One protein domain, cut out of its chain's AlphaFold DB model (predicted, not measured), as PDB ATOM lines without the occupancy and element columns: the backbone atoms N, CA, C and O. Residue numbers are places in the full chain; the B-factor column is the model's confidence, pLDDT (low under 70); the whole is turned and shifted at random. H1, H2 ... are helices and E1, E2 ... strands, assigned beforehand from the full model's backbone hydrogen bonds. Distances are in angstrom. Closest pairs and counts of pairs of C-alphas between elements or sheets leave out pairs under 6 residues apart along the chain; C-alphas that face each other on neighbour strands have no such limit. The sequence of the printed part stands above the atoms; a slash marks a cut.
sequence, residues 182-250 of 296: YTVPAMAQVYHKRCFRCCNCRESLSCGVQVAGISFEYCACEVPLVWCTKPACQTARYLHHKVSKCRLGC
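AT A GLANCE: This is residues 182 to 250 of the 296 residues of the protein "LIM zinc-binding domain-containing protein" of Macrostomum lignano (UniProt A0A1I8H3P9). A small hairpin, E3 and E4, makes the middle, with helix H1 packed on it; a second hairpin, E1 and E2, lies away from H1, and a long loop, residues 193 to 215, joins the hairpins. The printed part has 69 residues, with four named strands and then one named helix; both two-stranded sheets, E1 - E2 and E3 - E4, are antiparallel. The class is mixed, with under half of the residues in named elements; the whole is compact, radius of gyration of the C-alphas 11.6 A, spanning 32 by 24 by 20 A.

IN THESE COORDINATES: Find C-alpha 182 at (20.607, 34.488, -21.311), where E1, residues 182 to 184, begins its 6.4 A. E2 is 189 to 192, 10.3 A; E3, 216 to 219, 10.4 A; E4, 225 to 228, 10.3 A. H1, 231 to 244, runs 19.8 A to C-alpha 244 at (19.497, 39.413, -47.791).

HOW THE PARTS SIT: In hairpin E1 and E2, find N 182 and O 191 at 2.7 A, within hydrogen-bond range. In hairpin E3 and E4, look at N 227 and O 217, 2.8 A. The closest C-alphas of E4 and H1, Trp 227 and Cys 233, are 6.5 A apart. Every O i to N i+4 pair of H1 is within hydrogen-bond range. E1 and H1 are apart.

THE WHOLE: The printed part has no cut; E2 to E3 is its long link. Look for pLDDT under 70 at residues 185 to 187, 207 to 214 and 249 to 250.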
ATOM      1  N   TYR A 182      21.081  33.116 -21.296       82.75
ATOM      2  CA  TYR A 182      20.607  34.488 -21.311       82.75
ATOM      3  C   TYR A 182      19.309  34.536 -22.112       82.75
ATOM      4  O   TYR A 182      19.310  34.389 -23.336       82.75
ATOM      5  N   THR A 183      18.195  34.700 -21.404       79.75
ATOM      6  CA  THR A 183      16.875  34.818 -22.023       79.75
ATOM      7  C   THR A 183      16.693  36.236 -22.533       79.75
ATOM      8  O   THR A 183      16.823  37.190 -21.767       79.75
ATOM      9  N   VAL A 184      16.378  36.375 -23.819       78.06
ATOM     10  CA  VAL A 184      16.057  37.661 -24.440       78.06
ATOM     11  C   VAL A 184      14.532  37.774 -24.485       78.06
ATOM     12  O   VAL A 184      13.911  37.153 -25.352       78.06
ATOM     13  N   PRO A 185      13.893  38.543 -23.575       64.44
ATOM     14  CA  PRO A 185      12.434  38.536 -23.435       64.44
ATOM     15  C   PRO A 185      11.725  38.956 -24.722       64.44
ATOM     16  O   PRO A 185      10.697  38.393 -25.074       64.44
ATOM     17  N   ALA A 186      12.334  39.889 -25.462       64.62
ATOM     18  CA  ALA A 186      11.808  40.412 -26.716       64.62
ATOM     19  C   ALA A 186      11.640  39.363 -27.823       64.62
ATOM     20  O   ALA A 186      10.950  39.629 -28.798       64.62
ATOM     21  N   MET A 187      12.295  38.206 -27.705       68.56
ATOM     22  CA  MET A 187      12.347  37.202 -28.769       68.56
ATOM     23  C   MET A 187      11.844  35.831 -28.329       68.56
ATOM     24  O   MET A 187      11.826  34.921 -29.149       68.56
ATOM     25  N   ALA A 188      11.493  35.661 -27.048       79.00
ATOM     26  CA  ALA A 188      11.226  34.346 -26.458       79.00
ATOM     27  C   ALA A 188      12.314  33.300 -26.805       79.00
ATOM     28  O   ALA A 188      12.037  32.111 -26.939       79.00
ATOM     29  N   GLN A 189      13.562  33.755 -26.977       84.50
ATOM     30  CA  GLN A 189      14.712  32.930 -27.338       84.50
ATOM     31  C   GLN A 189      15.769  32.984 -26.239       84.50
ATOM     32  O   GLN A 189      15.964  34.010 -25.575       84.50
ATOM     33  N   VAL A 190      16.480  31.871 -26.082       88.00
ATOM     34  CA  VAL A 190      17.555  31.718 -25.105       88.00
ATOM     35  C   VAL A 190      18.886  31.641 -25.838       88.00
ATOM     36  O   VAL A 190      19.081  30.801 -26.706       88.00
ATOM     37  N   TYR A 191      19.823  32.513 -25.483       91.44
ATOM     38  CA  TYR A 191      21.181  32.513 -26.024       91.44
ATOM     39  C   TYR A 191      22.169  32.097 -24.939       91.44
ATOM     40  O   TYR A 191      21.975  32.428 -23.773       91.44
ATOM     41  N   HIS A 192      23.290  31.459 -25.281       92.69
ATOM     42  CA  HIS A 192      24.406  31.423 -24.331       92.69
ATOM     43  C   HIS A 192      24.969  32.832 -24.153       92.69
ATOM     44  O   HIS A 192      25.056  33.613 -25.103       92.69
ATOM     45  N   LYS A 193      25.485  33.133 -22.963       89.00
ATOM     46  CA  LYS A 193      26.161  34.401 -22.656       89.00
ATOM     47  C   LYS A 193      27.297  34.721 -23.637       89.00
ATOM     48  O   LYS A 193      27.544  35.877 -23.945       89.00
ATOM     49  N   ARG A 194      27.985  33.690 -24.144       92.06
ATOM     50  CA  ARG A 194      29.043  33.828 -25.162       92.06
ATOM     51  C   ARG A 194      28.499  34.015 -26.579       92.06
ATOM     52  O   ARG A 194      29.202  34.571 -27.409       92.06
ATOM     53  N   CYS A 195      27.282  33.560 -26.844       93.75
ATOM     54  CA  CYS A 195      26.643  33.602 -28.154       93.75
ATOM     55  C   CYS A 195      25.836  34.884 -28.379       93.75
ATOM     56  O   CYS A 195      25.631  35.279 -29.521       93.75
ATOM     57  N   PHE A 196      25.410  35.560 -27.310       92.94
ATOM     58  CA  PHE A 196      24.683  36.825 -27.402       92.94
ATOM     59  C   PHE A 196      25.636  38.003 -27.675       92.94
ATOM     60  O   PHE A 196      25.989  38.784 -26.786       92.94
ATOM     61  N   ARG A 197      26.108  38.085 -28.923       93.88
ATOM     62  CA  ARG A 197      27.084  39.066 -29.412       93.88
ATOM     63  C   ARG A 197      26.578  39.755 -30.671       93.88
ATOM     64  O   ARG A 197      25.819  39.177 -31.440       93.88
ATOM     65  N   CYS A 198      27.038  40.979 -30.893       94.81
ATOM     66  CA  CYS A 198      26.749  41.698 -32.126       94.81
ATOM     67  C   CYS A 198      27.357  40.982 -33.340       94.81
ATOM     68  O   CYS A 198      28.546  40.664 -33.332       94.81
ATOM     69  N   CYS A 199      26.579  40.810 -34.409       95.38
ATOM     70  CA  CYS A 199      27.040  40.184 -35.647       95.38
ATOM     71  C   CYS A 199      28.224  40.928 -36.294       95.38
ATOM     72  O   CYS A 199      29.095  40.292 -36.882       95.38
ATOM     73  N   ASN A 200      28.279  42.260 -36.165       96.50
ATOM     74  CA  ASN A 200      29.337  43.077 -36.764       96.50
ATOM     75  C   ASN A 200      30.586  43.173 -35.873       96.50
ATOM     76  O   ASN A 200      31.647  42.660 -36.208       96.50
ATOM     77  N   CYS A 201      30.463  43.815 -34.705       95.25
ATOM     78  CA  CYS A 201      31.615  44.098 -33.841       95.25
ATOM     79  C   CYS A 201      31.990  42.948 -32.895       95.25
ATOM     80  O   CYS A 201      32.992  43.047 -32.195       95.25
ATOM     81  N   ARG A 202      31.191  41.872 -32.833       94.44
ATOM     82  CA  ARG A 202      31.387  40.704 -31.950       94.44
ATOM     83  C   ARG A 202      31.435  41.016 -30.449       94.44
ATOM     84  O   ARG A 202      31.732  40.127 -29.651       94.44
ATOM     85  N   GLU A 203      31.099  42.239 -30.044       92.38
ATOM     86  CA  GLU A 203      30.980  42.612 -28.634       92.38
ATOM     87  C   GLU A 203      29.791  41.908 -27.973       92.38
ATOM     88  O   GLU A 203      28.743  41.701 -28.591       92.38
ATOM     89  N   SER A 204      29.963  41.547 -26.699       90.62
ATOM     90  CA  SER A 204      28.923  40.908 -25.890       90.62
ATOM     91  C   SER A 204      27.793  41.889 -25.607       90.62
ATOM     92  O   SER A 204      28.004  42.911 -24.961       90.62
ATOM     93  N   LEU A 205      26.580  41.534 -26.026       87.94
ATOM     94  CA  LEU A 205      25.357  42.285 -25.718       87.94
ATOM     95  C   LEU A 205      24.772  41.873 -24.356       87.94
ATOM     96  O   LEU A 205      23.840  42.483 -23.849       87.94
ATOM     97  N   SER A 206      25.350  40.835 -23.743       75.56
ATOM     98  CA  SER A 206      24.950  40.244 -22.463       75.56
ATOM     99  C   SER A 206      25.498  40.965 -21.227       75.56
ATOM    100  O   SER A 206      25.397  40.419 -20.124       75.56
ATOM    101  N   CYS A 207      26.199  42.093 -21.380       61.91
ATOM    102  CA  CYS A 207      26.666  42.877 -20.237       61.91
ATOM    103  C   CYS A 207      25.439  43.514 -19.587       61.91
ATOM    104  O   CYS A 207      25.008  44.593 -19.968       61.91
ATOM    105  N   GLY A 208      24.833  42.721 -18.697       46.09
ATOM    106  CA  GLY A 208      23.569  42.979 -18.041       46.09
ATOM    107  C   GLY A 208      23.539  44.313 -17.321       46.09
ATOM    108  O   GLY A 208      24.573  44.895 -17.004       46.09
ATOM    109  N   VAL A 209      22.309  44.714 -17.016       42.25
ATOM    110  CA  VAL A 209      21.921  46.080 -16.676       42.25
ATOM    111  C   VAL A 209      21.864  46.912 -17.943       42.25
ATOM    112  O   VAL A 209      22.755  46.870 -18.777       42.25
ATOM    113  N   GLN A 210      20.752  47.614 -18.102       45.69
ATOM    114  CA  GLN A 210      20.555  48.674 -19.072       45.69
ATOM    115  C   GLN A 210      21.779  49.606 -19.047       45.69
ATOM    116  O   GLN A 210      21.808  50.577 -18.296       45.69
ATOM    117  N   VAL A 211      22.828  49.316 -19.821       43.22
ATOM    118  CA  VAL A 211      23.830  50.330 -20.127       43.22
ATOM    119  C   VAL A 211      23.038  51.327 -20.946       43.22
ATOM    120  O   VAL A 211      22.661  51.026 -22.079       43.22
ATOM    121  N   ALA A 212      22.661  52.440 -20.317       45.94
ATOM    122  CA  ALA A 212      21.849  53.465 -20.944       45.94
ATOM    123  C   ALA A 212      22.470  53.796 -22.312       45.94
ATOM    124  O   ALA A 212      23.608  54.253 -22.387       45.94
ATOM    125  N   GLY A 213      21.753  53.464 -23.389       55.44
ATOM    126  CA  GLY A 213      22.199  53.687 -24.766       55.44
ATOM    127  C   GLY A 213      22.643  52.455 -25.565       55.44
ATOM    128  O   GLY A 213      22.716  52.566 -26.785       55.44
ATOM    129  N   ILE A 214      22.876  51.280 -24.963       63.28
ATOM    130  CA  ILE A 214      23.127  50.049 -25.740       63.28
ATOM    131  C   ILE A 214      21.809  49.301 -25.934       63.28
ATOM    132  O   ILE A 214      21.477  48.348 -25.231       63.28
ATOM    133  N   SER A 215      21.039  49.764 -26.910       78.19
ATOM    134  CA  SER A 215      19.970  48.978 -27.516       78.19
ATOM    135  C   SER A 215      20.561  47.923 -28.458       78.19
ATOM    136  O   SER A 215      21.660  48.072 -29.001       78.19
ATOM    137  N   PHE A 216      19.836  46.826 -28.640       85.75
ATOM    138  CA  PHE A 216      20.118  45.860 -29.692       85.75
ATOM    139  C   PHE A 216      18.889  45.721 -30.580       85.75
ATOM    140  O   PHE A 216      17.758  45.916 -30.135       85.75
ATOM    141  N   GLU A 217      19.123  45.385 -31.838       88.12
ATOM    142  CA  GLU A 217      18.075  45.121 -32.817       88.12
ATOM    143  C   GLU A 217      18.299  43.750 -33.442       88.12
ATOM    144  O   GLU A 217      19.432  43.262 -33.501       88.12
ATOM    145  N   TYR A 218      17.222  43.138 -33.921       87.06
ATOM    146  CA  TYR A 218      17.271  41.818 -34.532       87.06
ATOM    147  C   TYR A 218      16.901  41.874 -36.018       87.06
ATOM    148  O   TYR A 218      16.064  42.677 -36.434       87.06
ATOM    149  N   CYS A 219      17.507  40.989 -36.810       89.75
ATOM    150  CA  CYS A 219      17.021  40.651 -38.151       89.75
ATOM    151  C   CYS A 219      16.469  39.221 -38.138       89.75
ATOM    152  O   CYS A 219      17.109  38.304 -37.614       89.75
ATOM    153  N   ALA A 220      15.297  39.044 -38.751       85.19
ATOM    154  CA  ALA A 220      14.587  37.772 -38.892       85.19
ATOM    155  C   ALA A 220      15.147  36.883 -40.017       85.19
ATOM    156  O   ALA A 220      14.393  36.310 -40.796       85.19
ATOM    157  N   CYS A 221      16.472  36.810 -40.138       88.19
ATOM    158  CA  CYS A 221      17.120  35.864 -41.043       88.19
ATOM    159  C   CYS A 221      16.871  34.415 -40.602       88.19
ATOM    160  O   CYS A 221      16.527  34.176 -39.445       88.19
ATOM    161  N   GLU A 222      17.110  33.458 -41.510       86.06
ATOM    162  CA  GLU A 222      17.054  32.015 -41.207       86.06
ATOM    163  C   GLU A 222      17.838  31.676 -39.935       86.06
ATOM    164  O   GLU A 222      17.357  30.950 -39.066       86.06
ATOM    165  N   VAL A 223      19.016  32.288 -39.796       88.00
ATOM    166  CA  VAL A 223      19.738  32.378 -38.530       88.00
ATOM    167  C   VAL A 223      19.514  33.783 -37.969       88.00
ATOM    168  O   VAL A 223      20.005  34.749 -38.563       88.00
ATOM    169  N   PRO A 224      18.776  33.945 -36.856       87.94
ATOM    170  CA  PRO A 224      18.489  35.259 -36.308       87.94
ATOM    171  C   PRO A 224      19.789  35.939 -35.874       87.94
ATOM    172  O   PRO A 224      20.580  35.404 -35.093       87.94
ATOM    173  N   LEU A 225      20.006  37.141 -36.405       92.50
ATOM    174  CA  LEU A 225      21.194  37.942 -36.136       92.50
ATOM    175  C   LEU A 225      20.851  39.070 -35.171       92.50
ATOM    176  O   LEU A 225      19.834  39.751 -35.331       92.50
ATOM    177  N   VAL A 226      21.742  39.305 -34.211       92.19
ATOM    178  CA  VAL A 226      21.622  40.388 -33.233       92.19
ATOM    179  C   VAL A 226      22.646  41.475 -33.552       92.19
ATOM    180  O   VAL A 226      23.825  41.194 -33.776       92.19
ATOM    181  N   TRP A 227      22.210  42.730 -33.566       93.62
ATOM    182  CA  TRP A 227      23.024  43.887 -33.927       93.62
ATOM    183  C   TRP A 227      23.070  44.897 -32.789       93.62
ATOM    184  O   TRP A 227      22.062  45.170 -32.143       93.62
ATOM    185  N   CYS A 228      24.244  45.484 -32.577       92.56
ATOM    186  CA  CYS A 228      24.426  46.619 -31.683       92.56
ATOM    187  C   CYS A 228      23.901  47.913 -32.328       92.56
ATOM    188  O   CYS A 228      23.886  48.019 -33.554       92.56
ATOM    189  N   THR A 229      23.544  48.930 -31.540       90.12
ATOM    190  CA  THR A 229      23.133  50.243 -32.078       90.12
ATOM    191  C   THR A 229      24.272  51.227 -32.333       90.12
ATOM    192  O   THR A 229      24.014  52.385 -32.652       90.12
ATOM    193  N   LYS A 230      25.541  50.797 -32.281       91.69
ATOM    194  CA  LYS A 230      26.655  51.661 -32.712       91.69
ATOM    195  C   LYS A 230      26.497  52.017 -34.201       91.69
ATOM    196  O   LYS A 230      26.157  51.124 -34.981       91.69
ATOM    197  N   PRO A 231      26.833  53.245 -34.638       92.88
ATOM    198  CA  PRO A 231      26.676  53.671 -36.034       92.88
ATOM    199  C   PRO A 231      27.329  52.722 -37.053       92.88
ATOM    200  O   PRO A 231      26.716  52.358 -38.051       92.88
ATOM    201  N   ALA A 232      28.529  52.210 -36.754       93.75
ATOM    202  CA  ALA A 232      29.202  51.227 -37.610       93.75
ATOM    203  C   ALA A 232      28.424  49.896 -37.741       93.75
ATOM    204  O   ALA A 232      28.402  49.294 -38.813       93.75
ATOM    205  N   CYS A 233      27.760  49.435 -36.669       95.00
ATOM    206  CA  CYS A 233      26.868  48.265 -36.702       95.00
ATOM    207  C   CYS A 233      25.594  48.548 -37.512       95.00
ATOM    208  O   CYS A 233      25.123  47.657 -38.211       95.00
ATOM    209  N   GLN A 234      25.047  49.765 -37.429       93.31
ATOM    210  CA  GLN A 234      23.825  50.146 -38.142       93.31
ATOM    211  C   GLN A 234      24.025  50.137 -39.663       93.31
ATOM    212  O   GLN A 234      23.197  49.569 -40.373       93.31
ATOM    213  N   THR A 235      25.141  50.678 -40.165       95.12
ATOM    214  CA  THR A 235      25.458  50.646 -41.605       95.12
ATOM    215  C   THR A 235      25.617  49.213 -42.108       95.12
ATOM    216  O   THR A 235      25.037  48.847 -43.130       95.12
ATOM    217  N   ALA A 236      26.343  48.368 -41.367       96.12
ATOM    218  CA  ALA A 236      26.515  46.958 -41.714       96.12
ATOM    219  C   ALA A 236      25.180  46.192 -41.699       96.12
ATOM    220  O   ALA A 236      24.912  45.396 -42.598       96.12
ATOM    221  N   ARG A 237      24.308  46.488 -40.728       94.75
ATOM    222  CA  ARG A 237      22.950  45.942 -40.671       94.75
ATOM    223  C   ARG A 237      22.138  46.362 -41.894       94.75
ATOM    224  O   ARG A 237      21.551  45.509 -42.546       94.75
ATOM    225  N   TYR A 238      22.125  47.648 -42.240       93.62
ATOM    226  CA  TYR A 238      21.407  48.145 -43.418       93.62
ATOM    227  C   TYR A 238      21.874  47.461 -44.711       93.62
ATOM    228  O   TYR A 238      21.047  46.999 -45.497       93.62
ATOM    229  N   LEU A 239      23.192  47.326 -44.902       95.94
ATOM    230  CA  LEU A 239      23.755  46.593 -46.037       95.94
ATOM    231  C   LEU A 239      23.317  45.127 -46.036       95.94
ATOM    232  O   LEU A 239      22.923  44.615 -47.082       95.94
ATOM    233  N   HIS A 240      23.314  44.479 -44.869       95.44
ATOM    234  CA  HIS A 240      22.803  43.123 -44.730       95.44
ATOM    235  C   HIS A 240      21.344  43.029 -45.193       95.44
ATOM    236  O   HIS A 240      21.070  42.227 -46.075       95.44
ATOM    237  N   HIS A 241      20.439  43.889 -44.709       92.94
ATOM    238  CA  HIS A 241      19.032  43.898 -45.144       92.94
ATOM    239  C   HIS A 241      18.869  44.132 -46.646       92.94
ATOM    240  O   HIS A 241      18.032  43.494 -47.282       92.94
ATOM    241  N   LYS A 242      19.678  45.024 -47.230       94.25
ATOM    242  CA  LYS A 242      19.647  45.299 -48.670       94.25
ATOM    243  C   LYS A 242      20.029  44.068 -49.498       94.25
ATOM    244  O   LYS A 242      19.442  43.845 -50.552       94.25
ATOM    245  N   VAL A 243      20.998  43.280 -49.026       95.94
ATOM    246  CA  VAL A 243      21.497  42.084 -49.724       95.94
ATOM    247  C   VAL A 243      20.611  40.864 -49.462       95.94
ATOM    248  O   VAL A 243      20.229  40.177 -50.404       95.94
ATOM    249  N   SER A 244      20.261  40.600 -48.201       93.81
ATOM    250  CA  SER A 244      19.497  39.413 -47.791       93.81
ATOM    251  C   SER A 244      17.991  39.557 -47.986       93.81
ATOM    252  O   SER A 244      17.268  38.573 -47.867       93.81
ATOM    253  N   LYS A 245      17.504  40.778 -48.249       93.88
ATOM    254  CA  LYS A 245      16.074  41.117 -48.264       93.88
ATOM    255  C   LYS A 245      15.355  40.701 -46.962       93.88
ATOM    256  O   LYS A 245      14.145  40.484 -46.980       93.88
ATOM    257  N   CYS A 246      16.067  40.593 -45.826       91.75
ATOM    258  CA  CYS A 246      15.436  40.263 -44.540       91.75
ATOM    259  C   CYS A 246      14.614  41.442 -44.002       91.75
ATOM    260  O   CYS A 246      14.967  42.608 -44.200       91.75
ATOM    261  N   ARG A 247      13.533  41.152 -43.268       82.69
ATOM    262  CA  ARG A 247      12.734  42.180 -42.584       82.69
ATOM    263  C   ARG A 247      13.397  42.568 -41.256       82.69
ATOM    264  O   ARG A 247      13.836  41.704 -40.492       82.69
ATOM    265  N   LEU A 248      13.476  43.874 -40.984       74.94
ATOM    266  CA  LEU A 248      13.783  44.390 -39.648       74.94
ATOM    267  C   LEU A 248      12.572  44.116 -38.764       74.94
ATOM    268  O   LEU A 248      11.497  44.660 -39.004       74.94
ATOM    269  N   GLY A 249      12.726  43.272 -37.749       66.50
ATOM    270  CA  GLY A 249      11.685  43.163 -36.746       66.50
ATOM    271  C   GLY A 249      11.857  44.288 -35.732       66.50
ATOM    272  O   GLY A 249      12.844  44.334 -34.999       66.50
ATOM    273  N   CYS A 250      10.906  45.219 -35.708       54.41
ATOM    274  CA  CYS A 250      10.912  46.330 -34.766       54.41
ATOM    275  C   CYS A 250      10.754  45.801 -33.332       54.41
ATOM    276  O   CYS A 250       9.651  45.451 -32.913       54.41
TER     277      CYS A 250